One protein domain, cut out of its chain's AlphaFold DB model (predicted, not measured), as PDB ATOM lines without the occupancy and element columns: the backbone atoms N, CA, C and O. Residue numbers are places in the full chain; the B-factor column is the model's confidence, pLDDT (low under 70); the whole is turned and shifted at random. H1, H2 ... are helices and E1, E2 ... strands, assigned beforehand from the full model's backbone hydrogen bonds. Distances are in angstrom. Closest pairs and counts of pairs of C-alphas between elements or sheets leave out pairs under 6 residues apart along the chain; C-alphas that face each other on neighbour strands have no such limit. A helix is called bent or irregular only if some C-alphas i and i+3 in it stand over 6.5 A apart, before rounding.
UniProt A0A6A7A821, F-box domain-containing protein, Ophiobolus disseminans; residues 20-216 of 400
ATOM      1  N   ARG A  20      25.584 -47.726   9.027       66.06
ATOM      2  CA  ARG A  20      26.419 -47.865  10.243       66.06
ATOM      3  C   ARG A  20      27.643 -48.728   9.984       66.06
ATOM      4  O   ARG A  20      28.723 -48.378  10.441       66.06
ATOM      5  N   TYR A  21      27.489 -49.783   9.189       73.56
ATOM      6  CA  TYR A  21      28.612 -50.608   8.763       73.56
ATOM      7  C   TYR A  21      29.625 -49.797   7.944       73.56
ATOM      8  O   TYR A  21      30.821 -49.868   8.211       73.56
ATOM      9  N   ALA A  22      29.167 -48.959   7.012       72.88
ATOM     10  CA  ALA A  22      30.004 -48.050   6.239       72.88
ATOM     11  C   ALA A  22      30.730 -47.054   7.154       72.88
ATOM     12  O   ALA A  22      31.893 -46.739   6.930       72.88
ATOM     13  N   MET A  23      30.086 -46.596   8.229       73.12
ATOM     14  CA  MET A  23      30.736 -45.739   9.220       73.12
ATOM     15  C   MET A  23      31.786 -46.445  10.076       73.12
ATOM     16  O   MET A  23      32.883 -45.910  10.261       73.12
ATOM     17  N   GLU A  24      31.454 -47.629  10.585       73.25
ATOM     18  CA  GLU A  24      32.350 -48.476  11.376       73.25
ATOM     19  C   GLU A  24      33.578 -48.886  10.556       73.25
ATOM     20  O   GLU A  24      34.705 -48.839  11.047       73.25
ATOM     21  N   SER A  25      33.370 -49.221   9.282       76.12
ATOM     22  CA  SER A  25      34.433 -49.563   8.333       76.12
ATOM     23  C   SER A  25      35.135 -48.341   7.729       76.12
ATOM     24  O   SER A  25      36.157 -48.489   7.065       76.12
ATOM     25  N   GLY A  26      34.624 -47.130   7.966       78.81
ATOM     26  CA  GLY A  26      35.184 -45.891   7.432       78.81
ATOM     27  C   GLY A  26      35.059 -45.738   5.910       78.81
ATOM     28  O   GLY A  26      35.777 -44.936   5.314       78.81
ATOM     29  N   THR A  27      34.149 -46.475   5.272       87.56
ATOM     30  CA  THR A  27      33.958 -46.537   3.815       87.56
ATOM     31  C   THR A  27      32.901 -45.547   3.324       87.56
ATOM     32  O   THR A  27      32.006 -45.883   2.543       87.56
ATOM     33  N   TYR A  28      32.996 -44.299   3.778       91.69
ATOM     34  CA  TYR A  28      32.100 -43.218   3.378       91.69
ATOM     35  C   TYR A  28      32.831 -41.880   3.318       91.69
ATOM     36  O   TYR A  28      33.807 -41.629   4.030       91.69
ATOM     37  N   CYS A  29      32.328 -40.976   2.484       95.31
ATOM     38  CA  CYS A  29      32.827 -39.617   2.449       95.31
ATOM     39  C   CYS A  29      32.363 -38.875   3.701       95.31
ATOM     40  O   CYS A  29      31.184 -38.545   3.842       95.31
ATOM     41  N   ILE A  30      33.309 -38.525   4.572       94.69
ATOM     42  CA  ILE A  30      33.005 -37.854   5.841       94.69
ATOM     43  C   ILE A  30      32.325 -36.491   5.692       94.69
ATOM     44  O   ILE A  30      31.801 -35.988   6.671       94.69
ATOM     45  N   ILE A  31      32.319 -35.865   4.510       96.56
ATOM     46  CA  ILE A  31      31.663 -34.565   4.296       96.56
ATOM     47  C   ILE A  31      30.195 -34.744   3.905       96.56
ATOM     48  O   ILE A  31      29.315 -34.107   4.485       96.56
ATOM     49  N   CYS A  32      29.914 -35.584   2.905       95.88
ATOM     50  CA  CYS A  32      28.562 -35.720   2.363       95.88
ATOM     51  C   CYS A  32      27.784 -36.910   2.938       95.88
ATOM     52  O   CYS A  32      26.558 -36.916   2.808       95.88
ATOM     53  N   GLY A  33      28.463 -37.877   3.560       93.00
ATOM     54  CA  GLY A  33      27.894 -39.129   4.063       93.00
ATOM     55  C   GLY A  33      27.625 -40.184   2.993       93.00
ATOM     56  O   GLY A  33      27.022 -41.200   3.302       93.00
ATOM     57  N   GLY A  34      28.029 -39.949   1.741       91.00
ATOM     58  CA  GLY A  34      27.883 -40.936   0.671       91.00
ATOM     59  C   GLY A  34      28.847 -42.112   0.883       91.00
ATOM     60  O   GLY A  34      30.040 -41.844   1.059       91.00
ATOM     61  N   PRO A  35      28.371 -43.369   0.898       88.56
ATOM     62  CA  PRO A  35      29.232 -44.547   0.938       88.56
ATOM     63  C   PRO A  35      30.008 -44.689  -0.377       88.56
ATOM     64  O   PRO A  35      29.539 -44.243  -1.423       88.56
ATOM     65  N   PHE A  36      31.191 -45.300  -0.318       88.06
ATOM     66  CA  PHE A  36      31.987 -45.605  -1.519       88.06
ATOM     67  C   PHE A  36      31.657 -46.977  -2.113       88.06
ATOM     68  O   PHE A  36      31.902 -47.216  -3.293       88.06
ATOM     69  N   ASP A  37      31.071 -47.862  -1.307       83.25
ATOM     70  CA  ASP A  37      30.519 -49.133  -1.759       83.25
ATOM     71  C   ASP A  37      29.103 -48.921  -2.311       83.25
ATOM     72  O   ASP A  37      28.123 -48.991  -1.574       83.25
ATOM     73  N   LEU A  38      29.000 -48.572  -3.593       77.69
ATOM     74  CA  LEU A  38      27.719 -48.283  -4.257       77.69
ATOM     75  C   LEU A  38      27.246 -49.406  -5.185       77.69
ATOM     76  O   LEU A  38      26.105 -49.376  -5.649       77.69
ATOM     77  N   GLU A  39      28.110 -50.387  -5.447       69.06
ATOM     78  CA  GLU A  39      27.852 -51.506  -6.364       69.06
ATOM     79  C   GLU A  39      27.256 -52.736  -5.654       69.06
ATOM     80  O   GLU A  39      26.881 -53.707  -6.310       69.06
ATOM     81  N   GLY A  40      27.129 -52.699  -4.323       66.56
ATOM     82  CA  GLY A  40      26.466 -53.742  -3.543       66.56
ATOM     83  C   GLY A  40      24.939 -53.784  -3.711       66.56
ATOM     84  O   GLY A  40      24.303 -52.833  -4.176       66.56
ATOM     85  N   ASP A  41      24.334 -54.877  -3.229       59.38
ATOM     86  CA  ASP A  41      22.890 -55.185  -3.310       59.38
ATOM     87  C   ASP A  41      21.966 -54.102  -2.712       59.38
ATOM     88  O   ASP A  41      20.761 -54.077  -2.968       59.38
ATOM     89  N   VAL A  42      22.523 -53.225  -1.878       61.44
ATOM     90  CA  VAL A  42      21.801 -52.215  -1.096       61.44
ATOM     91  C   VAL A  42      21.559 -50.946  -1.911       61.44
ATOM     92  O   VAL A  42      20.465 -50.377  -1.873       61.44
ATOM     93  N   TYR A  43      22.588 -50.504  -2.637       68.31
ATOM     94  CA  TYR A  43      22.613 -49.207  -3.305       68.31
ATOM     95  C   TYR A  43      22.247 -49.321  -4.784       68.31
ATOM     96  O   TYR A  43      21.448 -48.514  -5.259       68.31
ATOM     97  N   ASN A  44      22.779 -50.340  -5.473       73.94
ATOM     98  CA  ASN A  44      22.536 -50.652  -6.886       73.94
ATOM     99  C   ASN A  44      22.504 -49.406  -7.797       73.94
ATOM    100  O   ASN A  44      21.634 -49.278  -8.665       73.94
ATOM    101  N   LEU A  45      23.417 -48.456  -7.562       81.62
ATOM    102  CA  LEU A  45      23.567 -47.284  -8.420       81.62
ATOM    103  C   LEU A  45      24.392 -47.689  -9.639       81.62
ATOM    104  O   LEU A  45      25.452 -48.292  -9.493       81.62
ATOM    105  N   ASP A  46      23.918 -47.362 -10.842       82.75
ATOM    106  CA  ASP A  46      24.667 -47.663 -12.061       82.75
ATOM    107  C   ASP A  46      25.810 -46.640 -12.239       82.75
ATOM    108  O   ASP A  46      25.531 -45.465 -12.513       82.75
ATOM    109  N   PRO A  47      27.095 -47.042 -12.148       82.00
ATOM    110  CA  PRO A  47      28.226 -46.141 -12.379       82.00
ATOM    111  C   PRO A  47      28.256 -45.559 -13.798       82.00
ATOM    112  O   PRO A  47      28.927 -44.554 -14.051       82.00
ATOM    113  N   LYS A  48      27.546 -46.175 -14.752       86.38
ATOM    114  CA  LYS A  48      27.446 -45.685 -16.131       86.38
ATOM    115  C   LYS A  48      26.478 -44.519 -16.264       86.38
ATOM    116  O   LYS A  48      26.586 -43.780 -17.243       86.38
ATOM    117  N   GLU A  49      25.561 -44.331 -15.316       87.69
ATOM    118  CA  GLU A  49      24.653 -43.190 -15.337       87.69
ATOM    119  C   GLU A  49      25.432 -41.892 -15.057       87.69
ATOM    120  O   GLU A  49      25.995 -41.732 -13.968       87.69
ATOM    121  N   PRO A  50      25.438 -40.914 -15.989       87.56
ATOM    122  CA  PRO A  50      26.237 -39.694 -15.849       87.56
ATOM    123  C   PRO A  50      25.991 -38.931 -14.542       87.56
ATOM    124  O   PRO A  50      26.914 -38.357 -13.969       87.56
ATOM    125  N   ARG A  51      24.755 -38.973 -14.028       85.69
ATOM    126  CA  ARG A  51      24.373 -38.291 -12.784       85.69
ATOM    127  C   ARG A  51      25.081 -38.824 -11.534       85.69
ATOM    128  O   ARG A  51      25.227 -38.061 -10.583       85.69
ATOM    129  N   TYR A  52      25.545 -40.076 -11.535       89.12
ATOM    130  CA  TYR A  52      26.222 -40.699 -10.391       89.12
ATOM    131  C   TYR A  52      27.747 -40.748 -10.535       89.12
ATOM    132  O   TYR A  52      28.438 -41.019  -9.557       89.12
ATOM    133  N   GLN A  53      28.299 -40.422 -11.710       90.81
ATOM    134  CA  GLN A  53      29.740 -40.526 -11.983       90.81
ATOM    135  C   GLN A  53      30.620 -39.759 -10.988       90.81
ATOM    136  O   GLN A  53      31.708 -40.224 -10.654       90.81
ATOM    137  N   TRP A  54      30.148 -38.616 -10.482       93.69
ATOM    138  CA  TRP A  54      30.898 -37.814  -9.510       93.69
ATOM    139  C   TRP A  54      31.071 -38.517  -8.154       93.69
ATOM    140  O   TRP A  54      32.023 -38.226  -7.436       93.69
ATOM    141  N   VAL A  55      30.173 -39.439  -7.786       92.62
ATOM    142  CA  VAL A  55      30.260 -40.190  -6.522       92.62
ATOM    143  C   VAL A  55      31.371 -41.248  -6.597       92.62
ATOM    144  O   VAL A  55      31.979 -41.599  -5.596       92.62
ATOM    145  N   TYR A  56      31.725 -41.687  -7.804       91.31
ATOM    146  CA  TYR A  56      32.886 -42.549  -8.044       91.31
ATOM    147  C   TYR A  56      34.189 -41.755  -8.203       91.31
ATOM    148  O   TYR A  56      35.235 -42.340  -8.490       91.31
ATOM    149  N   ASP A  57      34.133 -40.427  -8.099       93.50
ATOM    150  CA  ASP A  57      35.292 -39.550  -8.211       93.50
ATOM    151  C   ASP A  57      35.715 -39.071  -6.824       93.50
ATOM    152  O   ASP A  57      35.232 -38.066  -6.291       93.50
ATOM    153  N   PHE A  58      36.583 -39.855  -6.187       94.19
ATOM    154  CA  PHE A  58      37.079 -39.583  -4.848       94.19
ATOM    155  C   PHE A  58      38.596 -39.684  -4.765       94.19
ATOM    156  O   PHE A  58      39.273 -40.327  -5.567       94.19
ATOM    157  N   ARG A  59      39.136 -38.978  -3.775       96.88
ATOM    158  CA  ARG A  59      40.567 -38.790  -3.553       96.88
ATOM    159  C   ARG A  59      40.866 -38.912  -2.068       96.88
ATOM    160  O   ARG A  59      39.993 -38.699  -1.222       96.88
ATOM    161  N   LEU A  60      42.113 -39.231  -1.754       97.31
ATOM    162  CA  LEU A  60      42.607 -39.329  -0.391       97.31
ATOM    163  C   LEU A  60      43.289 -38.017  -0.006       97.31
ATOM    164  O   LEU A  60      44.241 -37.587  -0.658       97.31
ATOM    165  N   LEU A  61      42.798 -37.390   1.061       97.94
ATOM    166  CA  LEU A  61      43.314 -36.147   1.627       97.94
ATOM    167  C   LEU A  61      43.981 -36.427   2.975       97.94
ATOM    168  O   LEU A  61      43.345 -36.950   3.891       97.94
ATOM    169  N   GLY A  62      45.247 -36.048   3.121       97.19
ATOM    170  CA  GLY A  62      46.017 -36.291   4.341       97.19
ATOM    171  C   GLY A  62      47.214 -35.360   4.493       97.19
ATOM    172  O   GLY A  62      47.393 -34.417   3.723       97.19
ATOM    173  N   HIS A  63      48.061 -35.645   5.479       96.25
ATOM    174  CA  HIS A  63      49.350 -34.976   5.651       96.25
ATOM    175  C   HIS A  63      50.470 -35.777   4.988       96.25
ATOM    176  O   HIS A  63      50.563 -36.988   5.196       96.25
ATOM    177  N   THR A  64      51.348 -35.118   4.230       95.56
ATOM    178  CA  THR A  64      52.403 -35.777   3.430       95.56
ATOM    179  C   THR A  64      53.280 -36.730   4.242       95.56
ATOM    180  O   THR A  64      53.594 -37.823   3.778       95.56
ATOM    181  N   HIS A  65      53.639 -36.358   5.472       91.81
ATOM    182  CA  HIS A  65      54.513 -37.165   6.330       91.81
ATOM    183  C   HIS A  65      53.837 -38.386   6.966       91.81
ATOM    184  O   HIS A  65      54.531 -39.259   7.487       91.81
ATOM    185  N   ASP A  66      52.506 -38.454   6.943       90.56
ATOM    186  CA  ASP A  66      51.753 -39.493   7.645       90.56
ATOM    187  C   ASP A  66      51.065 -40.486   6.714       90.56
ATOM    188  O   ASP A  66      50.730 -41.580   7.158       90.56
ATOM    189  N   VAL A  67      50.916 -40.163   5.427       92.00
ATOM    190  CA  VAL A  67      50.263 -41.027   4.425       92.00
ATOM    191  C   VAL A  67      50.838 -42.444   4.409       92.00
ATOM    192  O   VAL A  67      50.079 -43.408   4.398       92.00
ATOM    193  N   GLU A  68      52.160 -42.604   4.508       91.31
ATOM    194  CA  GLU A  68      52.795 -43.933   4.531       91.31
ATOM    195  C   GLU A  68      52.392 -44.777   5.750       91.31
ATOM    196  O   GLU A  68      52.403 -46.002   5.686       91.31
ATOM    197  N   ARG A  69      51.978 -44.156   6.863       91.44
ATOM    198  CA  ARG A  69      51.481 -44.886   8.045       91.44
ATOM    199  C   ARG A  69      50.106 -45.506   7.812       91.44
ATOM    200  O   ARG A  69      49.735 -46.426   8.538       91.44
ATOM    201  N   HIS A  70      49.367 -44.995   6.829       91.62
ATOM    202  CA  HIS A  70      48.060 -45.500   6.418       91.62
ATOM    203  C   HIS A  70      48.159 -46.581   5.339       91.62
ATOM    204  O   HIS A  70      47.150 -47.200   5.009       91.62
ATOM    205  N   ARG A  71      49.349 -46.828   4.784       92.31
ATOM    206  CA  ARG A  71      49.557 -47.818   3.730       92.31
ATOM    207  C   ARG A  71      49.350 -49.243   4.254       92.31
ATOM    208  O   ARG A  71      49.889 -49.619   5.294       92.31
ATOM    209  N   ALA A  72      48.596 -50.042   3.506       90.00
ATOM    210  CA  ALA A  72      48.346 -51.455   3.775       90.00
ATOM    211  C   ALA A  72      49.314 -52.393   3.024       90.00
ATOM    212  O   ALA A  72      49.551 -53.512   3.477       90.00
ATOM    213  N   THR A  73      49.900 -51.958   1.901       88.12
ATOM    214  CA  THR A  73      50.890 -52.740   1.135       88.12
ATOM    215  C   THR A  73      52.335 -52.517   1.583       88.12
ATOM    216  O   THR A  73      52.693 -51.459   2.087       88.12
ATOM    217  N   SER A  74      53.194 -53.515   1.347       83.44
ATOM    218  CA  SER A  74      54.627 -53.507   1.690       83.44
ATOM    219  C   SER A  74      55.561 -53.026   0.564       83.44
ATOM    220  O   SER A  74      56.779 -53.146   0.694       83.44
ATOM    221  N   GLY A  75      55.017 -52.517  -0.547       82.69
ATOM    222  CA  GLY A  75      55.798 -52.040  -1.696       82.69
ATOM    223  C   GLY A  75      56.563 -50.736  -1.428       82.69
ATOM    224  O   GLY A  75      56.261 -50.013  -0.484       82.69
ATOM    225  N   ASN A  76      57.538 -50.413  -2.285       83.88
ATOM    226  CA  ASN A  76      58.321 -49.167  -2.196       83.88
ATOM    227  C   ASN A  76      57.760 -48.023  -3.056       83.88
ATOM    228  O   ASN A  76      58.260 -46.900  -2.975       83.88
ATOM    229  N   ASN A  77      56.749 -48.296  -3.881       87.50
ATOM    230  CA  ASN A  77      56.189 -47.301  -4.795       87.50
ATOM    231  C   ASN A  77      55.508 -46.203  -3.994       87.50
ATOM    232  O   ASN A  77      54.957 -46.477  -2.927       87.50
ATOM    233  N   ARG A  78      55.563 -44.968  -4.482       88.12
ATOM    234  CA  ARG A  78      54.969 -43.818  -3.804       88.12
ATOM    235  C   ARG A  78      53.769 -43.325  -4.599       88.12
ATOM    236  O   ARG A  78      53.845 -43.304  -5.827       88.12
ATOM    237  N   PRO A  79      52.681 -42.929  -3.924       91.56
ATOM    238  CA  PRO A  79      51.566 -42.309  -4.610       91.56
ATOM    239  C   PRO A  79      52.006 -40.940  -5.128       91.56
ATOM    240  O   PRO A  79      52.749 -40.210  -4.458       91.56
ATOM    241  N   ARG A  80      51.482 -40.543  -6.282       93.38
ATOM    242  CA  ARG A  80      51.668 -39.181  -6.767       93.38
ATOM    243  C   ARG A  80      50.894 -38.207  -5.876       93.38
ATOM    244  O   ARG A  80      49.678 -38.330  -5.719       93.38
ATOM    245  N   ASN A  81      51.576 -37.205  -5.323       95.81
ATOM    246  CA  ASN A  81      50.901 -36.088  -4.662       95.81
ATOM    247  C   ASN A  81      50.521 -35.025  -5.697       95.81
ATOM    248  O   ASN A  81      51.385 -34.423  -6.331       95.81
ATOM    249  N   THR A  82      49.226 -34.777  -5.850       96.62
ATOM    250  CA  THR A  82      48.693 -33.771  -6.779       96.62
ATOM    251  C   THR A  82      48.434 -32.413  -6.126       96.62
ATOM    252  O   THR A  82      48.138 -31.442  -6.820       96.62
ATOM    253  N   SER A  83      48.550 -32.327  -4.798       96.88
ATOM    254  CA  SER A  83      48.439 -31.066  -4.067       96.88
ATOM    255  C   SER A  83      49.636 -30.166  -4.374       96.88
ATOM    256  O   SER A  83      50.787 -30.578  -4.248       96.88
ATOM    257  N   SER A  84      49.370 -28.901  -4.701       96.31
ATOM    258  CA  SER A  84      50.395 -27.852  -4.774       96.31
ATOM    259  C   SER A  84      50.671 -27.185  -3.418       96.31
ATOM    260  O   SER A  84      51.421 -26.213  -3.354       96.31
ATOM    261  N   VAL A  85      50.007 -27.636  -2.350       97.00
ATOM    262  CA  VAL A  85      50.100 -27.061  -1.006       97.00
ATOM    263  C   VAL A  85      51.083 -27.873  -0.169       97.00
ATOM    264  O   VAL A  85      50.952 -29.093  -0.077       97.00
ATOM    265  N   GLU A  86      52.044 -27.181   0.446       95.44
ATOM    266  CA  GLU A  86      53.035 -27.773   1.353       95.44
ATOM    267  C   GLU A  86      52.348 -28.559   2.478       95.44
ATOM    268  O   GLU A  86      51.283 -28.171   2.964       95.44
ATOM    269  N   ASP A  87      52.942 -29.693   2.852       95.31
ATOM    270  CA  ASP A  87      52.470 -30.614   3.894       95.31
ATOM    271  C   ASP A  87      51.095 -31.267   3.674       95.31
ATOM    272  O   ASP A  87      50.680 -32.127   4.455       95.31
ATOM    273  N   VAL A  88      50.396 -30.944   2.584       97.56
ATOM    274  CA  VAL A  88      49.120 -31.567   2.225       97.56
ATOM    275  C   VAL A  88      49.334 -32.604   1.137       97.56
ATOM    276  O   VAL A  88      49.879 -32.319   0.070       97.56
ATOM    277  N   PHE A  89      48.862 -33.814   1.401       97.69
ATOM    278  CA  PHE A  89      48.753 -34.874   0.417       97.69
ATOM    279  C   PHE A  89      47.346 -34.904  -0.169       97.69
ATOM    280  O   PHE A  89      46.366 -34.973   0.573       97.69
ATOM    281  N   LEU A  90      47.270 -34.895  -1.496       97.88
ATOM    282  CA  LEU A  90      46.065 -35.196  -2.254       97.88
ATOM    283  C   LEU A  90      46.423 -36.235  -3.316       97.88
ATOM    284  O   LEU A  90      47.171 -35.926  -4.249       97.88
ATOM    285  N   SER A  91      45.914 -37.456  -3.167       96.94
ATOM    286  CA  SER A  91      46.181 -38.547  -4.113       96.94
ATOM    287  C   SER A  91      45.667 -38.224  -5.516       96.94
ATOM    288  O   SER A  91      44.831 -37.339  -5.688       96.94
ATOM    289  N   GLU A  92      46.080 -38.981  -6.532       94.44
ATOM    290  CA  GLU A  92      45.276 -39.133  -7.758       94.44
ATOM    291  C   GLU A  92      43.894 -39.739  -7.447       94.44
ATOM    292  O   GLU A  92      43.556 -39.972  -6.279       94.44
ATOM    293  N   ARG A  93      43.053 -39.919  -8.471       94.06
ATOM    294  CA  ARG A  93      41.747 -40.555  -8.289       94.06
ATOM    295  C   ARG A  93      41.949 -41.934  -7.668       94.06
ATOM    296  O   ARG A  93      42.756 -42.721  -8.157       94.06
ATOM    297  N   ALA A  94      41.247 -42.173  -6.571       93.94
ATOM    298  CA  ALA A  94      41.271 -43.445  -5.879       93.94
ATOM    299  C   ALA A  94      40.130 -44.338  -6.379       93.94
ATOM    300  O   ALA A  94      39.098 -43.852  -6.849       93.94
ATOM    301  N   SER A  95      40.323 -45.641  -6.248       90.50
ATOM    302  CA  SER A  95      39.306 -46.679  -6.401       90.50
ATOM    303  C   SER A  95      39.042 -47.342  -5.051       90.50
ATOM    304  O   SER A  95      39.804 -47.206  -4.090       90.50
ATOM    305  N   PHE A  96      37.904 -48.018  -4.946       87.00
ATOM    306  CA  PHE A  96      37.480 -48.697  -3.731       87.00
ATOM    307  C   PHE A  96      37.175 -50.150  -4.071       87.00
ATOM    308  O   PHE A  96      36.487 -50.423  -5.053       87.00
ATOM    309  N   SER A  97      37.682 -51.073  -3.255       78.12
ATOM    310  CA  SER A  97      37.406 -52.501  -3.388       78.12
ATOM    311  C   SER A  97      36.860 -53.054  -2.079       78.12
ATOM    312  O   SER A  97      37.430 -52.852  -1.005       78.12
ATOM    313  N   MET A  98      35.772 -53.818  -2.179       67.50
ATOM    314  CA  MET A  98      35.081 -54.449  -1.052       67.50
ATOM    315  C   MET A  98      35.871 -55.573  -0.362       67.50
ATOM    316  O   MET A  98      35.319 -56.252   0.504       67.50
ATOM    317  N   SER A  99      37.140 -55.831  -0.705       61.72
ATOM    318  CA  SER A  99      37.920 -56.903  -0.078       61.72
ATOM    319  C   SER A  99      38.209 -56.614   1.409       61.72
ATOM    320  O   SER A  99      39.273 -56.127   1.785       61.72
ATOM    321  N   GLY A 100      37.232 -56.927   2.262       56.09
ATOM    322  CA  GLY A 100      37.314 -57.220   3.693       56.09
ATOM    323  C   GLY A 100      37.558 -56.069   4.672       56.09
ATOM    324  O   GLY A 100      37.091 -56.170   5.803       56.09
ATOM    325  N   ALA A 101      38.283 -55.010   4.295       60.59
ATOM    326  CA  ALA A 101      38.755 -54.002   5.257       60.59
ATOM    327  C   ALA A 101      38.536 -52.536   4.844       60.59
ATOM    328  O   ALA A 101      39.086 -51.650   5.489       60.59
ATOM    329  N   GLY A 102      37.744 -52.275   3.798       72.50
ATOM    330  CA  GLY A 102      37.440 -50.901   3.389       72.50
ATOM    331  C   GLY A 102      38.678 -50.134   2.919       72.50
ATOM    332  O   GLY A 102      38.927 -49.013   3.359       72.50
ATOM    333  N   ILE A 103      39.491 -50.774   2.079       87.88
ATOM    334  CA  ILE A 103      40.793 -50.250   1.667       87.88
ATOM    335  C   ILE A 103      40.650 -49.484   0.350       87.88
ATOM    336  O   ILE A 103      39.945 -49.915  -0.563       87.88
ATOM    337  N   PHE A 104      41.344 -48.353   0.259       91.44
ATOM    338  CA  PHE A 104      41.336 -47.476  -0.907       91.44
ATOM    339  C   PHE A 104      42.577 -47.703  -1.748       91.44
ATOM    340  O   PHE A 104      43.694 -47.703  -1.233       91.44
ATOM    341  N   GLU A 105      42.371 -47.869  -3.038       92.38
ATOM    342  CA  GLU A 105      43.405 -48.106  -4.026       92.38
ATOM    343  C   GLU A 105      43.778 -46.794  -4.713       92.38
ATOM    344  O   GLU A 105      42.919 -45.995  -5.081       92.38
ATOM    345  N   VAL A 106      45.077 -46.553  -4.853       91.31
ATOM    346  CA  VAL A 106      45.640 -45.430  -5.599       91.31
ATOM    347  C   VAL A 106      46.704 -45.988  -6.528       91.31
ATOM    348  O   VAL A 106      47.621 -46.682  -6.083       91.31
ATOM    349  N   VAL A 107      46.587 -45.649  -7.807       84.38
ATOM    350  CA  VAL A 107      47.560 -46.026  -8.832       84.38
ATOM    351  C   VAL A 107      48.898 -45.333  -8.548       84.38
ATOM    352  O   VAL A 107      48.936 -44.157  -8.167       84.38
ATOM    353  N   ASP A 108      50.007 -46.060  -8.682       79.12
ATOM    354  CA  ASP A 108      51.339 -45.476  -8.530       79.12
ATOM    355  C   ASP A 108      51.748 -44.570  -9.709       79.12
ATOM    356  O   ASP A 108      51.110 -44.537 -10.759       79.12
ATOM    357  N   GLU A 109      52.846 -43.821  -9.551       71.69
ATOM    358  CA  GLU A 109      53.355 -42.909 -10.595       71.69
ATOM    359  C   GLU A 109      53.680 -43.605 -11.931       71.69
ATOM    360  O   GLU A 109      53.724 -42.950 -12.975       71.69
ATOM    361  N   SER A 110      53.929 -44.915 -11.906       72.81
ATOM    362  CA  SER A 110      54.224 -45.742 -13.079       72.81
ATOM    363  C   SER A 110      52.981 -46.339 -13.739       72.81
ATOM    364  O   SER A 110      53.079 -46.807 -14.875       72.81
ATOM    365  N   GLY A 111      51.827 -46.321 -13.071       73.75
ATOM    366  CA  GLY A 111      50.622 -47.010 -13.523       73.75
ATOM    367  C   GLY A 111      50.716 -48.535 -13.457       73.75
ATOM    368  O   GLY A 111      49.970 -49.204 -14.170       73.75
ATOM    369  N   THR A 112      51.670 -49.082 -12.698       71.31
ATOM    370  CA  THR A 112      52.025 -50.511 -12.762       71.31
ATOM    371  C   THR A 112      51.655 -51.304 -11.523       71.31
ATOM    372  O   THR A 112      51.344 -52.482 -11.670       71.31
ATOM    373  N   ASP A 113      51.688 -50.684 -10.341       78.69
ATOM    374  CA  ASP A 113      51.298 -51.335  -9.094       78.69
ATOM    375  C   ASP A 113      50.283 -50.485  -8.321       78.69
ATOM    376  O   ASP A 113      50.353 -49.252  -8.274       78.69
ATOM    377  N   ASP A 114      49.392 -51.187  -7.631       84.12
ATOM    378  CA  ASP A 114      48.334 -50.593  -6.829       84.12
ATOM    379  C   ASP A 114      48.806 -50.369  -5.385       84.12
ATOM    380  O   ASP A 114      49.329 -51.269  -4.707       84.12
ATOM    381  N   ILE A 115      48.623 -49.147  -4.878       90.94
ATOM    382  CA  ILE A 115      48.930 -48.795  -3.491       90.94
ATOM    383  C   ILE A 115      47.634 -48.718  -2.698       90.94
ATOM    384  O   ILE A 115      46.733 -47.950  -3.016       90.94
ATOM    385  N   TRP A 116      47.569 -49.488  -1.617       92.62
ATOM    386  CA  TRP A 116      46.358 -49.643  -0.828       92.62
ATOM    387  C   TRP A 116      46.474 -48.889   0.500       92.62
ATOM    388  O   TRP A 116      47.497 -48.996   1.182       92.62
ATOM    389  N   TYR A 117      45.431 -48.152   0.881       92.50
ATOM    390  CA  TYR A 117      45.389 -47.266   2.045       92.50
ATOM    391  C   TYR A 117      44.189 -47.518   2.957       92.50
ATOM    392  O   TYR A 117      43.051 -47.610   2.503       92.50
ATOM    393  N   ASN A 118      44.446 -47.519   4.265       90.69
ATOM    394  CA  ASN A 118      43.428 -47.528   5.311       90.69
ATOM    395  C   ASN A 118      43.093 -46.091   5.733       90.69
ATOM    396  O   ASN A 118      43.900 -45.410   6.381       90.69
ATOM    397  N   THR A 119      41.898 -45.623   5.387       90.56
ATOM    398  CA  THR A 119      41.409 -44.288   5.760       90.56
ATOM    399  C   THR A 119      40.686 -44.301   7.100       90.56
ATOM    400  O   THR A 119      40.302 -45.357   7.590       90.56
ATOM    401  N   LEU A 120      40.504 -43.122   7.707       85.50
ATOM    402  CA  LEU A 120      39.819 -42.943   9.001       85.50
ATOM    403  C   LEU A 120      40.371 -43.825  10.128       85.50
ATOM    404  O   LEU A 120      39.702 -44.118  11.115       85.50
ATOM    405  N   TRP A 121      41.630 -44.223   9.994       82.31
ATOM    406  CA  TRP A 121      42.299 -45.055  10.968       82.31
ATOM    407  C   TRP A 121      42.819 -44.212  12.128       82.31
ATOM    408  O   TRP A 121      43.486 -43.196  11.921       82.31
ATOM    409  N   TYR A 122      42.553 -44.665  13.350       81.00
ATOM    410  CA  TYR A 122      42.982 -43.996  14.571       81.00
ATOM    411  C   TYR A 122      43.839 -44.915  15.443       81.00
ATOM    412  O   TYR A 122      43.512 -46.080  15.686       81.00
ATOM    413  N   LYS A 123      44.924 -44.356  15.981       81.69
ATOM    414  CA  LYS A 123      45.654 -44.914  17.124       81.69
ATOM    415  C   LYS A 123      45.797 -43.826  18.188       81.69
ATOM    416  O   LYS A 123      46.017 -42.678  17.834       81.69
ATOM    417  N   PRO A 124      45.830 -44.141  19.491       79.38
ATOM    418  CA  PRO A 124      46.022 -43.118  20.530       79.38
ATOM    419  C   PRO A 124      47.282 -42.242  20.362       79.38
ATOM    420  O   PRO A 124      47.342 -41.133  20.883       79.38
ATOM    421  N   ALA A 125      48.290 -42.730  19.629       79.94
ATOM    422  CA  ALA A 125      49.507 -41.990  19.289       79.94
ATOM    423  C   ALA A 125      49.478 -41.312  17.901       79.94
ATOM    424  O   ALA A 125      50.438 -40.627  17.551       79.94
ATOM    425  N   SER A 126      48.430 -41.510  17.090       82.00
ATOM    426  CA  SER A 126      48.312 -40.877  15.775       82.00
ATOM    427  C   SER A 126      47.975 -39.398  15.927       82.00
ATOM    428  O   SER A 126      47.030 -39.028  16.620       82.00
ATOM    429  N   THR A 127      48.740 -38.553  15.245       87.06
ATOM    430  CA  THR A 127      48.545 -37.095  15.200       87.06
ATOM    431  C   THR A 127      47.751 -36.641  13.976       87.06
ATOM    432  O   THR A 127      47.527 -35.445  13.781       87.06
ATOM    433  N   SER A 128      47.357 -37.580  13.127       91.12
ATOM    434  CA  SER A 128      46.785 -37.332  11.811       91.12
ATOM    435  C   SER A 128      45.943 -38.512  11.348       91.12
ATOM    436  O   SER A 128      46.007 -39.599  11.926       91.12
ATOM    437  N   SER A 129      45.145 -38.259  10.318       94.00
ATOM    438  CA  SER A 129      44.329 -39.253   9.638       94.00
ATOM    439  C   SER A 129      44.372 -39.021   8.129       94.00
ATOM    440  O   SER A 129      44.798 -37.962   7.654       94.00
ATOM    441  N   LEU A 130      43.913 -40.021   7.385       95.19
ATOM    442  CA  LEU A 130      43.736 -39.980   5.941       95.19
ATOM    443  C   LEU A 130      42.240 -40.059   5.641       95.19
ATOM    444  O   LEU A 130      41.553 -40.953   6.138       95.19
ATOM    445  N   PHE A 131      41.739 -39.126   4.841       96.06
ATOM    446  CA  PHE A 131      40.316 -38.968   4.560       96.06
ATOM    447  C   PHE A 131      40.021 -39.307   3.103       96.06
ATOM    448  O   PHE A 131      40.545 -38.642   2.213       96.06
ATOM    449  N   ALA A 132      39.150 -40.283   2.852       95.75
ATOM    450  CA  ALA A 132      38.551 -40.459   1.534       95.75
ATOM    451  C   ALA A 132      37.406 -39.455   1.353       95.75
ATOM    452  O   ALA A 132      36.483 -39.385   2.170       95.75
ATOM    453  N   LEU A 133      37.472 -38.648   0.296       97.50
ATOM    454  CA  LEU A 133      36.505 -37.591   0.012       97.50
ATOM    455  C   LEU A 133      36.178 -37.557  -1.477       97.50
ATOM    456  O   LEU A 133      37.086 -37.627  -2.300       97.50
ATOM    457  N   HIS A 134      34.906 -37.352  -1.826       97.50
ATOM    458  CA  HIS A 134      34.544 -37.022  -3.205       97.50
ATOM    459  C   HIS A 134      35.208 -35.712  -3.630       97.50
ATOM    460  O   HIS A 134      35.217 -34.746  -2.856       97.50
ATOM    461  N   GLU A 135      35.691 -35.637  -4.867       97.06
ATOM    462  CA  GLU A 135      36.327 -34.433  -5.413       97.06
ATOM    463  C   GLU A 135      35.386 -33.224  -5.327       97.06
ATOM    464  O   GLU A 135      35.756 -32.163  -4.821       97.06
ATOM    465  N   ALA A 136      34.110 -33.437  -5.644       97.44
ATOM    466  CA  ALA A 136      33.066 -32.430  -5.508       97.44
ATOM    467  C   ALA A 136      32.878 -31.913  -4.065       97.44
ATOM    468  O   ALA A 136      32.577 -30.734  -3.843       97.44
ATOM    469  N   CYS A 137      33.082 -32.776  -3.063       98.38
ATOM    470  CA  CYS A 137      33.042 -32.386  -1.653       98.38
ATOM    471  C   CYS A 137      34.276 -31.573  -1.257       98.38
ATOM    472  O   CYS A 137      34.136 -30.611  -0.499       98.38
ATOM    473  N   ILE A 138      35.460 -31.926  -1.773       98.12
ATOM    474  CA  ILE A 138      36.696 -31.158  -1.569       98.12
ATOM    475  C   ILE A 138      36.517 -29.756  -2.151       98.12
ATOM    476  O   ILE A 138      36.688 -28.775  -1.427       98.12
ATOM    477  N   GLU A 139      36.098 -29.648  -3.415       97.38
ATOM    478  CA  GLU A 139      35.940 -28.359  -4.091       97.38
ATOM    479  C   GLU A 139      34.916 -27.465  -3.380       97.38
ATOM    480  O   GLU A 139      35.222 -26.324  -3.021       97.38
ATOM    481  N   THR A 140      33.719 -27.993  -3.108       97.00
ATOM    482  CA  THR A 140      32.663 -27.241  -2.410       97.00
ATOM    483  C   THR A 140      33.133 -26.767  -1.032       97.00
ATOM    484  O   THR A 140      32.881 -25.625  -0.642       97.00
ATOM    485  N   SER A 141      33.861 -27.610  -0.293       97.06
ATOM    486  CA  SER A 141      34.367 -27.256   1.037       97.06
ATOM    487  C   SER A 141      35.475 -26.213   0.982       97.06
ATOM    488  O   SER A 141      35.480 -25.290   1.797       97.06
ATOM    489  N   CYS A 142      36.390 -26.315   0.017       96.12
ATOM    490  CA  CYS A 142      37.436 -25.320  -0.192       96.12
ATOM    491  C   CYS A 142      36.831 -23.950  -0.523       96.12
ATOM    492  O   CYS A 142      37.179 -22.967   0.131       96.12
ATOM    493  N   ARG A 143      35.828 -23.895  -1.414       94.50
ATOM    494  CA  ARG A 143      35.081 -22.660  -1.719       94.50
ATOM    495  C   ARG A 143      34.403 -22.073  -0.475       94.50
ATOM    496  O   ARG A 143      34.456 -20.860  -0.246       94.50
ATOM    497  N   ALA A 144      33.803 -22.920   0.365       93.38
ATOM    498  CA  ALA A 144      33.219 -22.484   1.632       93.38
ATOM    499  C   ALA A 144      34.275 -21.895   2.583       93.38
ATOM    500  O   ALA A 144      34.049 -20.848   3.200       93.38
ATOM    501  N   LEU A 145      35.449 -22.521   2.672       93.19
ATOM    502  CA  LEU A 145      36.559 -22.074   3.511       93.19
ATOM    503  C   LEU A 145      37.175 -20.756   3.028       93.19
ATOM    504  O   LEU A 145      37.327 -19.846   3.848       93.19
ATOM    505  N   ASP A 146      37.445 -20.620   1.729       91.56
ATOM    506  CA  ASP A 146      37.981 -19.394   1.115       91.56
ATOM    507  C   ASP A 146      37.087 -18.189   1.420       91.56
ATOM    508  O   ASP A 146      37.547 -17.090   1.740       91.56
ATOM    509  N   ARG A 147      35.765 -18.401   1.430       86.31
ATOM    510  CA  ARG A 147      34.820 -17.339   1.768       86.31
ATOM    511  C   ARG A 147      34.871 -16.913   3.232       86.31
ATOM    512  O   ARG A 147      34.651 -15.730   3.537       86.31
ATOM    513  N   LEU A 148      35.010 -17.878   4.137       80.88
ATOM    514  CA  LEU A 148      34.895 -17.677   5.584       80.88
ATOM    515  C   LEU A 148      36.204 -17.196   6.205       80.88
ATOM    516  O   LEU A 148      36.178 -16.540   7.253       80.88
ATOM    517  N   ARG A 149      37.331 -17.514   5.568       73.94
ATOM    518  CA  ARG A 149      38.675 -17.146   5.991       73.94
ATOM    519  C   ARG A 149      39.397 -16.497   4.815       73.94
ATOM    520  O   ARG A 149      40.041 -17.176   4.034       73.94
ATOM    521  N   GLY A 150      39.346 -15.167   4.734       67.00
ATOM    522  CA  GLY A 150      40.180 -14.382   3.810       67.00
ATOM    523  C   GLY A 150      41.654 -14.335   4.240       67.00
ATOM    524  O   GLY A 150      42.222 -13.253   4.342       67.00
ATOM    525  N   GLY A 151      42.220 -15.482   4.625       74.31
ATOM    526  CA  GLY A 151      43.574 -15.624   5.159       74.31
ATOM    527  C   GLY A 151      44.579 -16.111   4.114       74.31
ATOM    528  O   GLY A 151      44.209 -16.499   3.016       74.31
ATOM    529  N   ALA A 152      45.862 -16.109   4.486       83.75
ATOM    530  CA  ALA A 152      46.961 -16.555   3.622       83.75
ATOM    531  C   ALA A 152      47.070 -18.087   3.485       83.75
ATOM    532  O   ALA A 152      47.787 -18.574   2.618       83.75
ATOM    533  N   THR A 153      46.409 -18.853   4.359       90.12
ATOM    534  CA  THR A 153      46.469 -20.319   4.332       90.12
ATOM    535  C   THR A 153      45.599 -20.859   3.193       90.12
ATOM    536  O   THR A 153      44.413 -20.533   3.171       90.12
ATOM    537  N   PRO A 154      46.131 -21.710   2.298       95.19
ATOM    538  CA  PRO A 154      45.342 -22.323   1.230       95.19
ATOM    539  C   PRO A 154      44.139 -23.106   1.772       95.19
ATOM    540  O   PRO A 154      44.261 -23.816   2.777       95.19
ATOM    541  N   SER A 155      42.987 -23.026   1.099       95.62
ATOM    542  CA  SER A 155      41.750 -23.687   1.536       95.62
ATOM    543  C   SER A 155      41.877 -25.193   1.693       95.62
ATOM    544  O   SER A 155      41.328 -25.732   2.650       95.62
ATOM    545  N   LEU A 156      42.664 -25.861   0.850       97.06
ATOM    546  CA  LEU A 156      42.906 -27.299   0.972       97.06
ATOM    547  C   LEU A 156      43.652 -27.663   2.270       97.06
ATOM    548  O   LEU A 156      43.263 -28.603   2.962       97.06
ATOM    549  N   ALA A 157      44.670 -26.884   2.657       96.38
ATOM    550  CA  ALA A 157      45.348 -27.062   3.947       96.38
ATOM    551  C   ALA A 157      44.409 -26.776   5.117       96.38
ATOM    552  O   ALA A 157      44.391 -27.529   6.091       96.38
ATOM    553  N   MET A 158      43.598 -25.717   5.016       94.75
ATOM    554  CA  MET A 158      42.590 -25.424   6.032       94.75
ATOM    555  C   MET A 158      41.574 -26.558   6.162       94.75
ATOM    556  O   MET A 158      41.211 -26.897   7.286       94.75
ATOM    557  N   LEU A 159      41.141 -27.149   5.045       96.25
ATOM    558  CA  LEU A 159      40.221 -28.281   5.027       96.25
ATOM    559  C   LEU A 159      40.841 -29.467   5.757       96.25
ATOM    560  O   LEU A 159      40.265 -29.926   6.736       96.25
ATOM    561  N   TYR A 160      42.039 -29.904   5.361       96.62
ATOM    562  CA  TYR A 160      42.717 -31.017   6.027       96.62
ATOM    563  C   TYR A 160      42.891 -30.773   7.535       96.62
ATOM    564  O   TYR A 160      42.492 -31.607   8.349       96.62
ATOM    565  N   GLN A 161      43.424 -29.611   7.929       94.44
ATOM    566  CA  GLN A 161      43.625 -29.265   9.341       94.44
ATOM    567  C   GLN A 161      42.311 -29.285  10.124       94.44
ATOM    568  O   GLN A 161      42.267 -29.760  11.258       94.44
ATOM    569  N   PHE A 162      41.243 -28.772   9.518       93.38
ATOM    570  CA  PHE A 162      39.917 -28.737  10.110       93.38
ATOM    571  C   PHE A 162      39.332 -30.138  10.304       93.38
ATOM    572  O   PHE A 162      38.876 -30.454  11.404       93.38
ATOM    573  N   LEU A 163      39.386 -30.985   9.272       95.50
ATOM    574  CA  LEU A 163      38.924 -32.372   9.337       95.50
ATOM    575  C   LEU A 163      39.711 -33.158  10.386       95.50
ATOM    576  O   LEU A 163      39.118 -33.786  11.260       95.50
ATOM    577  N   ASN A 164      41.040 -33.043  10.365       95.06
ATOM    578  CA  ASN A 164      41.913 -33.732  11.305       95.06
ATOM    579  C   ASN A 164      41.681 -33.287  12.754       95.06
ATOM    580  O   ASN A 164      41.562 -34.123  13.645       95.06
ATOM    581  N   ALA A 165      41.550 -31.980  13.003       93.00
ATOM    582  CA  ALA A 165      41.271 -31.471  14.343       93.00
ATOM    583  C   ALA A 165      39.945 -32.013  14.898       93.00
ATOM    584  O   ALA A 165      39.895 -32.425  16.056       93.00
ATOM    585  N   ARG A 166      38.886 -32.052  14.075       92.44
ATOM    586  CA  ARG A 166      37.589 -32.614  14.484       92.44
ATOM    587  C   ARG A 166      37.652 -34.124  14.694       92.44
ATOM    588  O   ARG A 166      37.097 -34.607  15.672       92.44
ATOM    589  N   PHE A 167      38.351 -34.845  13.823       92.50
ATOM    590  CA  PHE A 167      38.549 -36.287  13.943       92.50
ATOM    591  C   PHE A 167      39.258 -36.658  15.247       92.50
ATOM    592  O   PHE A 167      38.733 -37.443  16.033       92.50
ATOM    593  N   LEU A 168      40.396 -36.023  15.539       91.94
ATOM    594  CA  LEU A 168      41.131 -36.261  16.782       91.94
ATOM    595  C   LEU A 168      40.318 -35.864  18.019       91.94
ATOM    596  O   LEU A 168      40.352 -36.567  19.024       91.94
ATOM    597  N   ALA A 169      39.583 -34.750  17.952       90.06
ATOM    598  CA  ALA A 169      38.700 -34.325  19.030       90.06
ATOM    599  C   ALA A 169      37.598 -35.356  19.304       90.06
ATOM    600  O   ALA A 169      37.395 -35.720  20.461       90.06
ATOM    601  N   SER A 170      36.934 -35.845  18.256       90.06
ATOM    602  CA  SER A 170      35.894 -36.872  18.348       90.06
ATOM    603  C   SER A 170      36.432 -38.142  19.011       90.06
ATOM    604  O   SER A 170      35.929 -38.558  20.052       90.06
ATOM    605  N   HIS A 171      37.552 -38.676  18.513       89.88
ATOM    606  CA  HIS A 171      38.190 -39.882  19.060       89.88
ATOM    607  C   HIS A 171      38.747 -39.711  20.481       89.88
ATOM    608  O   HIS A 171      38.784 -40.672  21.242       89.88
ATOM    609  N   ALA A 172      39.144 -38.500  20.882       88.44
ATOM    610  CA  ALA A 172      39.585 -38.238  22.255       88.44
ATOM    611  C   ALA A 172      38.440 -38.281  23.286       88.44
ATOM    612  O   ALA A 172      38.700 -38.495  24.469       88.44
ATOM    613  N   HIS A 173      37.196 -38.048  22.853       85.00
ATOM    614  CA  HIS A 173      36.009 -38.031  23.720       85.00
ATOM    615  C   HIS A 173      35.157 -39.296  23.568       85.00
ATOM    616  O   HIS A 173      34.362 -39.605  24.457       85.00
ATOM    617  N   ALA A 174      35.324 -40.020  22.460       84.94
ATOM    618  CA  ALA A 174      34.618 -41.252  22.173       84.94
ATOM    619  C   ALA A 174      34.978 -42.348  23.185       84.94
ATOM    620  O   ALA A 174      36.141 -42.568  23.539       84.94
ATOM    621  N   HIS A 175      33.965 -43.084  23.634       79.69
ATOM    622  CA  HIS A 175      34.202 -44.323  24.364       79.69
ATOM    623  C   HIS A 175      34.817 -45.356  23.395       79.69
ATOM    624  O   HIS A 175      34.434 -45.372  22.230       79.69
ATOM    625  N   PRO A 176      35.681 -46.297  23.829       73.06
ATOM    626  CA  PRO A 176      36.280 -47.315  22.946       73.06
ATOM    627  C   PRO A 176      35.308 -48.237  22.180       73.06
ATOM    628  O   PRO A 176      35.754 -49.129  21.471       73.06
ATOM    629  N   LYS A 177      33.997 -48.085  22.388       72.38
ATOM    630  CA  LYS A 177      32.918 -48.838  21.726       72.38
ATOM    631  C   LYS A 177      31.920 -47.908  21.027       72.38
ATOM    632  O   LYS A 177      30.783 -48.297  20.800       72.38
ATOM    633  N   ASP A 178      32.290 -46.645  20.848       79.00
ATOM    634  CA  ASP A 178      31.435 -45.654  20.221       79.00
ATOM    635  C   ASP A 178      31.706 -45.631  18.717       79.00
ATOM    636  O   ASP A 178      32.639 -44.988  18.235       79.00
ATOM    637  N   ASP A 179      30.856 -46.343  17.987       70.88
ATOM    638  CA  ASP A 179      30.903 -46.467  16.529       70.88
ATOM    639  C   ASP A 179      30.637 -45.124  15.814       70.88
ATOM    640  O   ASP A 179      30.811 -44.996  14.603       70.88
ATOM    641  N   THR A 180      30.246 -44.079  16.559       81.38
ATOM    642  CA  THR A 180      30.006 -42.731  16.028       81.38
ATOM    643  C   THR A 180      31.245 -41.837  16.041       81.38
ATOM    644  O   THR A 180      31.181 -40.706  15.563       81.38
ATOM    645  N   ALA A 181      32.402 -42.333  16.501       85.75
ATOM    646  CA  ALA A 181      33.636 -41.546  16.568       85.75
ATOM    647  C   ALA A 181      34.066 -40.963  15.203       85.75
ATOM    648  O   ALA A 181      34.663 -39.883  15.146       85.75
ATOM    649  N   ASN A 182      33.715 -41.641  14.106       88.69
ATOM    650  CA  ASN A 182      33.987 -41.181  12.743       88.69
ATOM    651  C   ASN A 182      32.952 -40.153  12.236       88.69
ATOM    652  O   ASN A 182      33.240 -39.410  11.292       88.69
ATOM    653  N   ASP A 183      31.779 -40.027  12.870       90.25
ATOM    654  CA  ASP A 183      30.729 -39.068  12.497       90.25
ATOM    655  C   ASP A 183      31.020 -37.644  12.997       90.25
ATOM    656  O   ASP A 183      30.284 -37.031  13.771       90.25
ATOM    657  N   ILE A 184      32.123 -37.075  12.517       91.88
ATOM    658  CA  ILE A 184      32.624 -35.775  12.971       91.88
ATOM    659  C   ILE A 184      31.713 -34.590  12.589       91.88
ATOM    660  O   ILE A 184      31.984 -33.456  13.007       91.88
ATOM    661  N   PHE A 185      30.659 -34.822  11.796       92.88
ATOM    662  CA  PHE A 185      29.706 -33.812  11.318       92.88
ATOM    663  C   PHE A 185      28.237 -34.141  11.612       92.88
ATOM    664  O   PHE A 185      27.354 -33.469  11.069       92.88
ATOM    665  N   ASP A 186      27.965 -35.116  12.482       91.25
ATOM    666  CA  ASP A 186      26.604 -35.520  12.847       91.25
ATOM    667  C   ASP A 186      25.742 -35.917  11.624       91.25
ATOM    668  O   ASP A 186      24.550 -35.597  11.543       91.25
ATOM    669  N   LEU A 187      26.347 -36.560  10.627       91.81
ATOM    670  CA  LEU A 187      25.734 -37.013   9.381       91.81
ATOM    671  C   LEU A 187      24.657 -38.075   9.591       91.81
ATOM    672  O   LEU A 187      23.781 -38.184   8.731       91.81
ATOM    673  N   CYS A 188      24.677 -38.789  10.719       88.69
ATOM    674  CA  CYS A 188      23.615 -39.706  11.139       88.69
ATOM    675  C   CYS A 188      22.389 -39.014  11.740       88.69
ATOM    676  O   CYS A 188      21.396 -39.676  12.047       88.69
ATOM    677  N   ARG A 189      22.420 -37.694  11.957       87.88
ATOM    678  CA  ARG A 189      21.288 -37.004  12.580       87.88
ATOM    679  C   ARG A 189      20.182 -36.701  11.579       87.88
ATOM    680  O   ARG A 189      20.413 -36.166  10.492       87.88
ATOM    681  N   VAL A 190      18.953 -36.944  12.025       88.12
ATOM    682  CA  VAL A 190      17.728 -36.480  11.372       88.12
ATOM    683  C   VAL A 190      17.267 -35.197  12.052       88.12
ATOM    684  O   VAL A 190      17.144 -35.123  13.274       88.12
ATOM    685  N   SER A 191      17.018 -34.162  11.258       87.94
ATOM    686  CA  SER A 191      16.395 -32.930  11.724       87.94
ATOM    687  C   SER A 191      14.889 -33.002  11.512       87.94
ATOM    688  O   SER A 191      14.439 -33.265  10.402       87.94
ATOM    689  N   TYR A 192      14.102 -32.660  12.533       84.25
ATOM    690  CA  TYR A 192      12.645 -32.570  12.390       84.25
ATOM    691  C   TYR A 192      12.213 -31.591  11.284       84.25
ATOM    692  O   TYR A 192      11.229 -31.827  10.593       84.25
ATOM    693  N   SER A 193      12.948 -30.487  11.098       85.31
ATOM    694  CA  SER A 193      12.587 -29.464  10.112       85.31
ATOM    695  C   SER A 193      13.188 -29.710   8.733       85.31
ATOM    696  O   SER A 193      12.552 -29.364   7.746       85.31
ATOM    697  N   CYS A 194      14.395 -30.275   8.650       85.88
ATOM    698  CA  CYS A 194      15.151 -30.388   7.393       85.88
ATOM    699  C   CYS A 194      15.324 -31.834   6.897       85.88
ATOM    700  O   CYS A 194      15.941 -32.034   5.856       85.88
ATOM    701  N   GLY A 195      14.801 -32.825   7.623       89.75
ATOM    702  CA  GLY A 195      14.945 -34.239   7.284       89.75
ATOM    703  C   GLY A 195      16.355 -34.789   7.558       89.75
ATOM    704  O   GLY A 195      17.089 -34.236   8.391       89.75
ATOM    705  N   PRO A 196      16.735 -35.900   6.902       91.19
ATOM    706  CA  PRO A 196      18.037 -36.536   7.081       91.19
ATOM    707  C   PRO A 196      19.186 -35.654   6.576       91.19
ATOM    708  O   PRO A 196      19.120 -35.065   5.495       91.19
ATOM    709  N   ARG A 197      20.276 -35.574   7.351       91.50
ATOM    710  CA  ARG A 197      21.464 -34.779   6.987       91.50
ATOM    711  C   ARG A 197      22.304 -35.427   5.884       91.50
ATOM    712  O   ARG A 197      22.987 -34.728   5.132       91.50
ATOM    713  N   SER A 198      22.274 -36.749   5.792       92.38
ATOM    714  CA  SER A 198      22.939 -37.546   4.763       92.38
ATOM    715  C   SER A 198      22.161 -38.838   4.518       92.38
ATOM    716  O   SER A 198      21.234 -39.146   5.268       92.38
ATOM    717  N   VAL A 199      22.587 -39.621   3.526       89.81
ATOM    718  CA  VAL A 199      22.064 -40.978   3.305       89.81
ATOM    719  C   VAL A 199      22.254 -41.895   4.517       89.81
ATOM    720  O   VAL A 199      21.464 -42.810   4.707       89.81
ATOM    721  N   LEU A 200      23.224 -41.605   5.394       87.19
ATOM    722  CA  LEU A 200      23.453 -42.364   6.631       87.19
ATOM    723  C   LEU A 200      22.336 -42.174   7.665       87.19
ATOM    724  O   LEU A 200      22.153 -43.014   8.539       87.19
ATOM    725  N   ALA A 201      21.597 -41.065   7.572       88.94
ATOM    726  CA  ALA A 201      20.476 -40.747   8.453       88.94
ATOM    727  C   ALA A 201      19.114 -41.134   7.852       88.94
ATOM    728  O   ALA A 201      18.086 -40.855   8.464       88.94
ATOM    729  N   MET A 202      19.085 -41.700   6.641       87.44
ATOM    730  CA  MET A 202      17.835 -42.036   5.966       87.44
ATOM    731  C   MET A 202      17.211 -43.310   6.527       87.44
ATOM    732  O   MET A 202      17.881 -44.307   6.805       87.44
ATOM    733  N   THR A 203      15.888 -43.300   6.611       85.25
ATOM    734  CA  THR A 203      15.096 -44.501   6.856       85.25
ATOM    735  C   THR A 203      14.995 -45.355   5.593       85.25
ATOM    736  O   THR A 203      15.098 -44.869   4.463       85.25
ATOM    737  N   ARG A 204      14.703 -46.646   5.765       81.19
ATOM    738  CA  ARG A 204      14.458 -47.574   4.649       81.19
ATOM    739  C   ARG A 204      13.302 -47.138   3.740       81.19
ATOM    740  O   ARG A 204      13.340 -47.378   2.539       81.19
ATOM    741  N   LEU A 205      12.274 -46.503   4.307       84.75
ATOM    742  CA  LEU A 205      11.132 -45.999   3.539       84.75
ATOM    743  C   LEU A 205      11.526 -44.816   2.655       84.75
ATOM    744  O   LEU A 205      11.155 -44.797   1.487       84.75
ATOM    745  N   GLU A 206      12.299 -43.864   3.181       87.00
ATOM    746  CA  GLU A 206      12.836 -42.755   2.381       87.00
ATOM    747  C   GLU A 206      13.767 -43.277   1.281       87.00
ATOM    748  O   GLU A 206      13.707 -42.805   0.147       87.00
ATOM    749  N   TRP A 207      14.579 -44.294   1.594       83.38
ATOM    750  CA  TRP A 207      15.430 -44.967   0.617       83.38
ATOM    751  C   TRP A 207      14.609 -45.536  -0.547       83.38
ATOM    752  O   TRP A 207      14.816 -45.175  -1.702       83.38
ATOM    753  N   TRP A 208      13.614 -46.372  -0.254       82.25
ATOM    754  CA  TRP A 208      12.739 -46.953  -1.276       82.25
ATOM    755  C   TRP A 208      11.852 -45.937  -1.994       82.25
ATOM    756  O   TRP A 208      11.422 -46.194  -3.115       82.25
ATOM    757  N   GLY A 209      11.589 -44.791  -1.367       87.50
ATOM    758  CA  GLY A 209      10.894 -43.668  -1.985       87.50
ATOM    759  C   GLY A 209      11.726 -42.914  -3.025       87.50
ATOM    760  O   GLY A 209      11.179 -42.044  -3.694       87.50
ATOM    761  N   GLY A 210      13.021 -43.221  -3.173       87.50
ATOM    762  CA  GLY A 210      13.917 -42.514  -4.093       87.50
ATOM    763  C   GLY A 210      14.444 -41.185  -3.544       87.50
ATOM    764  O   GLY A 210      15.115 -40.444  -4.257       87.50
ATOM    765  N   GLU A 211      14.218 -40.879  -2.260       88.50
ATOM    766  CA  GLU A 211      14.696 -39.634  -1.635       88.50
ATOM    767  C   GLU A 211      16.231 -39.554  -1.570       88.50
ATOM    768  O   GLU A 211      16.782 -38.501  -1.251       88.50
ATOM    769  N   TYR A 212      16.944 -40.646  -1.862       88.69
ATOM    770  CA  TYR A 212      18.403 -40.666  -1.907       88.69
ATOM    771  C   TYR A 212      18.958 -39.906  -3.122       88.69
ATOM    772  O   TYR A 212      20.092 -39.428  -3.071       88.69
ATOM    773  N   ASP A 213      18.166 -39.732  -4.189       90.50
ATOM    774  CA  ASP A 213      18.618 -39.121  -5.447       90.50
ATOM    775  C   ASP A 213      19.167 -37.707  -5.235       90.50
ATOM    776  O   ASP A 213      20.178 -37.325  -5.824       90.50
ATOM    777  N   ARG A 214      18.580 -36.939  -4.311       92.88
ATOM    778  CA  ARG A 214      19.074 -35.594  -3.983       92.88
ATOM    779  C   ARG A 214      20.441 -35.582  -3.300       92.88
ATOM    780  O   ARG A 214      21.128 -34.570  -3.358       92.88
ATOM    781  N   PHE A 215      20.848 -36.673  -2.652       93.62
ATOM    782  CA  PHE A 215      22.165 -36.784  -2.014       93.62
ATOM    783  C   PHE A 215      23.260 -37.205  -2.998       93.62
ATOM    784  O   PHE A 215      24.426 -36.866  -2.774       93.62
ATOM    785  N   TYR A 216      22.887 -37.884  -4.083       93.25
ATOM    786  CA  TYR A 216      23.796 -38.298  -5.154       93.25
ATOM    787  C   TYR A 216      23.694 -37.439  -6.414       93.25
ATOM    788  O   TYR A 216      24.364 -37.722  -7.399       93.25
TER     789      TYR A 216
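What this domain is: This is residues 20 to 216 of the 400 residues of the protein "F-box domain-containing protein" of Ophiobolus disseminans (UniProt A0A6A7A821). Two small sheets, E2 E1 E6 and E3 E4 E5, lie partly face to face with their strands crossed; the long helix H5 runs across one face of the first, and H4 stands up from that same face. A loop-rich side with the short helices H1, H6 and H7 completes the shape. The printed part has 197 residues, in the order H1 H2 E1 H3 E2 E3 E4 E5 E6 H4 H5 H6 H7, and both sheets are antiparallel. The class is mixed, helices and strands, with 85 residues, under half, in named elements. The whole is compact, with a radius of gyration of the C-alphas of 16.7 A, and spans 47 by 38 by 36 A.

Where its parts are: Find C-alpha 20 at (26.419, -47.865, 10.243), where H1, residues 20 to 24, begins. H2 spans 50 to 56 and is irregular: C-alphas 51 and 54 are 7.3 A apart. E1, 58 to 63, runs 16.8 A; then come H3, 67 to 70, E2, 88 to 90, E3, 94 to 97, E4, 103 to 107, E5, 114 to 118, and E6, 131 to 134. H4, 135 to 148, measures 20.1 A. Look for H5 from C-alpha 155 at (41.750, -23.687, 1.536) to C-alpha 173, 27.0 A on. H6, 204 to 208, and H7, 213 to 216, follow, ending at C-alpha 216, (23.796, -38.298, -5.154).

How they stand to each other: Begin at E1, antiparallel to E6, with N 59 and O 133 at 2.9 A, and to E2, with N 89 and O 62 at 2.8 A. E3 E4 E5 is a meander, each strand the antiparallel neighbour of the one before, in two hairpins; N 95 and O 105 are 2.9 A apart, N 106 and O 115 2.8 A. The sheets form a sandwich, two sheets face to face, their strands at 78 degrees. H4 and H5 on one face of E2 E1 E6 give two layers, helices on one face of a sheet. H5 runs across the strands at 76 degrees to E1 on the local plane, at a height over the sheet of 7.1 A. H4 and H5 touch, about perpendicular at 83 degrees; their closest C-alphas, of Cys 142 and Ser 155, are 4.9 A apart. H3 only grazes both sheets. H2 and H7 only just touch, with 3 pairs of C-alphas within 8 A, the closest those of Tyr 52 and Tyr 216 at 6.3 A. H1 and H6 touch no helix. Every O i to N i+4 pair is within hydrogen-bond range in H1, H4, H5 and H6; H2 has 0 of 3, but 3 of 4 O i to N i+3 pairs, and H3 and H7 are too short for an i+4 pair.

The domain as a whole: The C-alphas farthest apart, of Asn 76 and Ser 193, are 51.3 A from each other. The printed part has no cut; the links H1 to H2, H3 to E2, E5 to E6 and H5 to H6 are long. Mean pLDDT of the printed part is 87.4, and residues 20, 39 to 43, 98 to 101 and 150 are under 70.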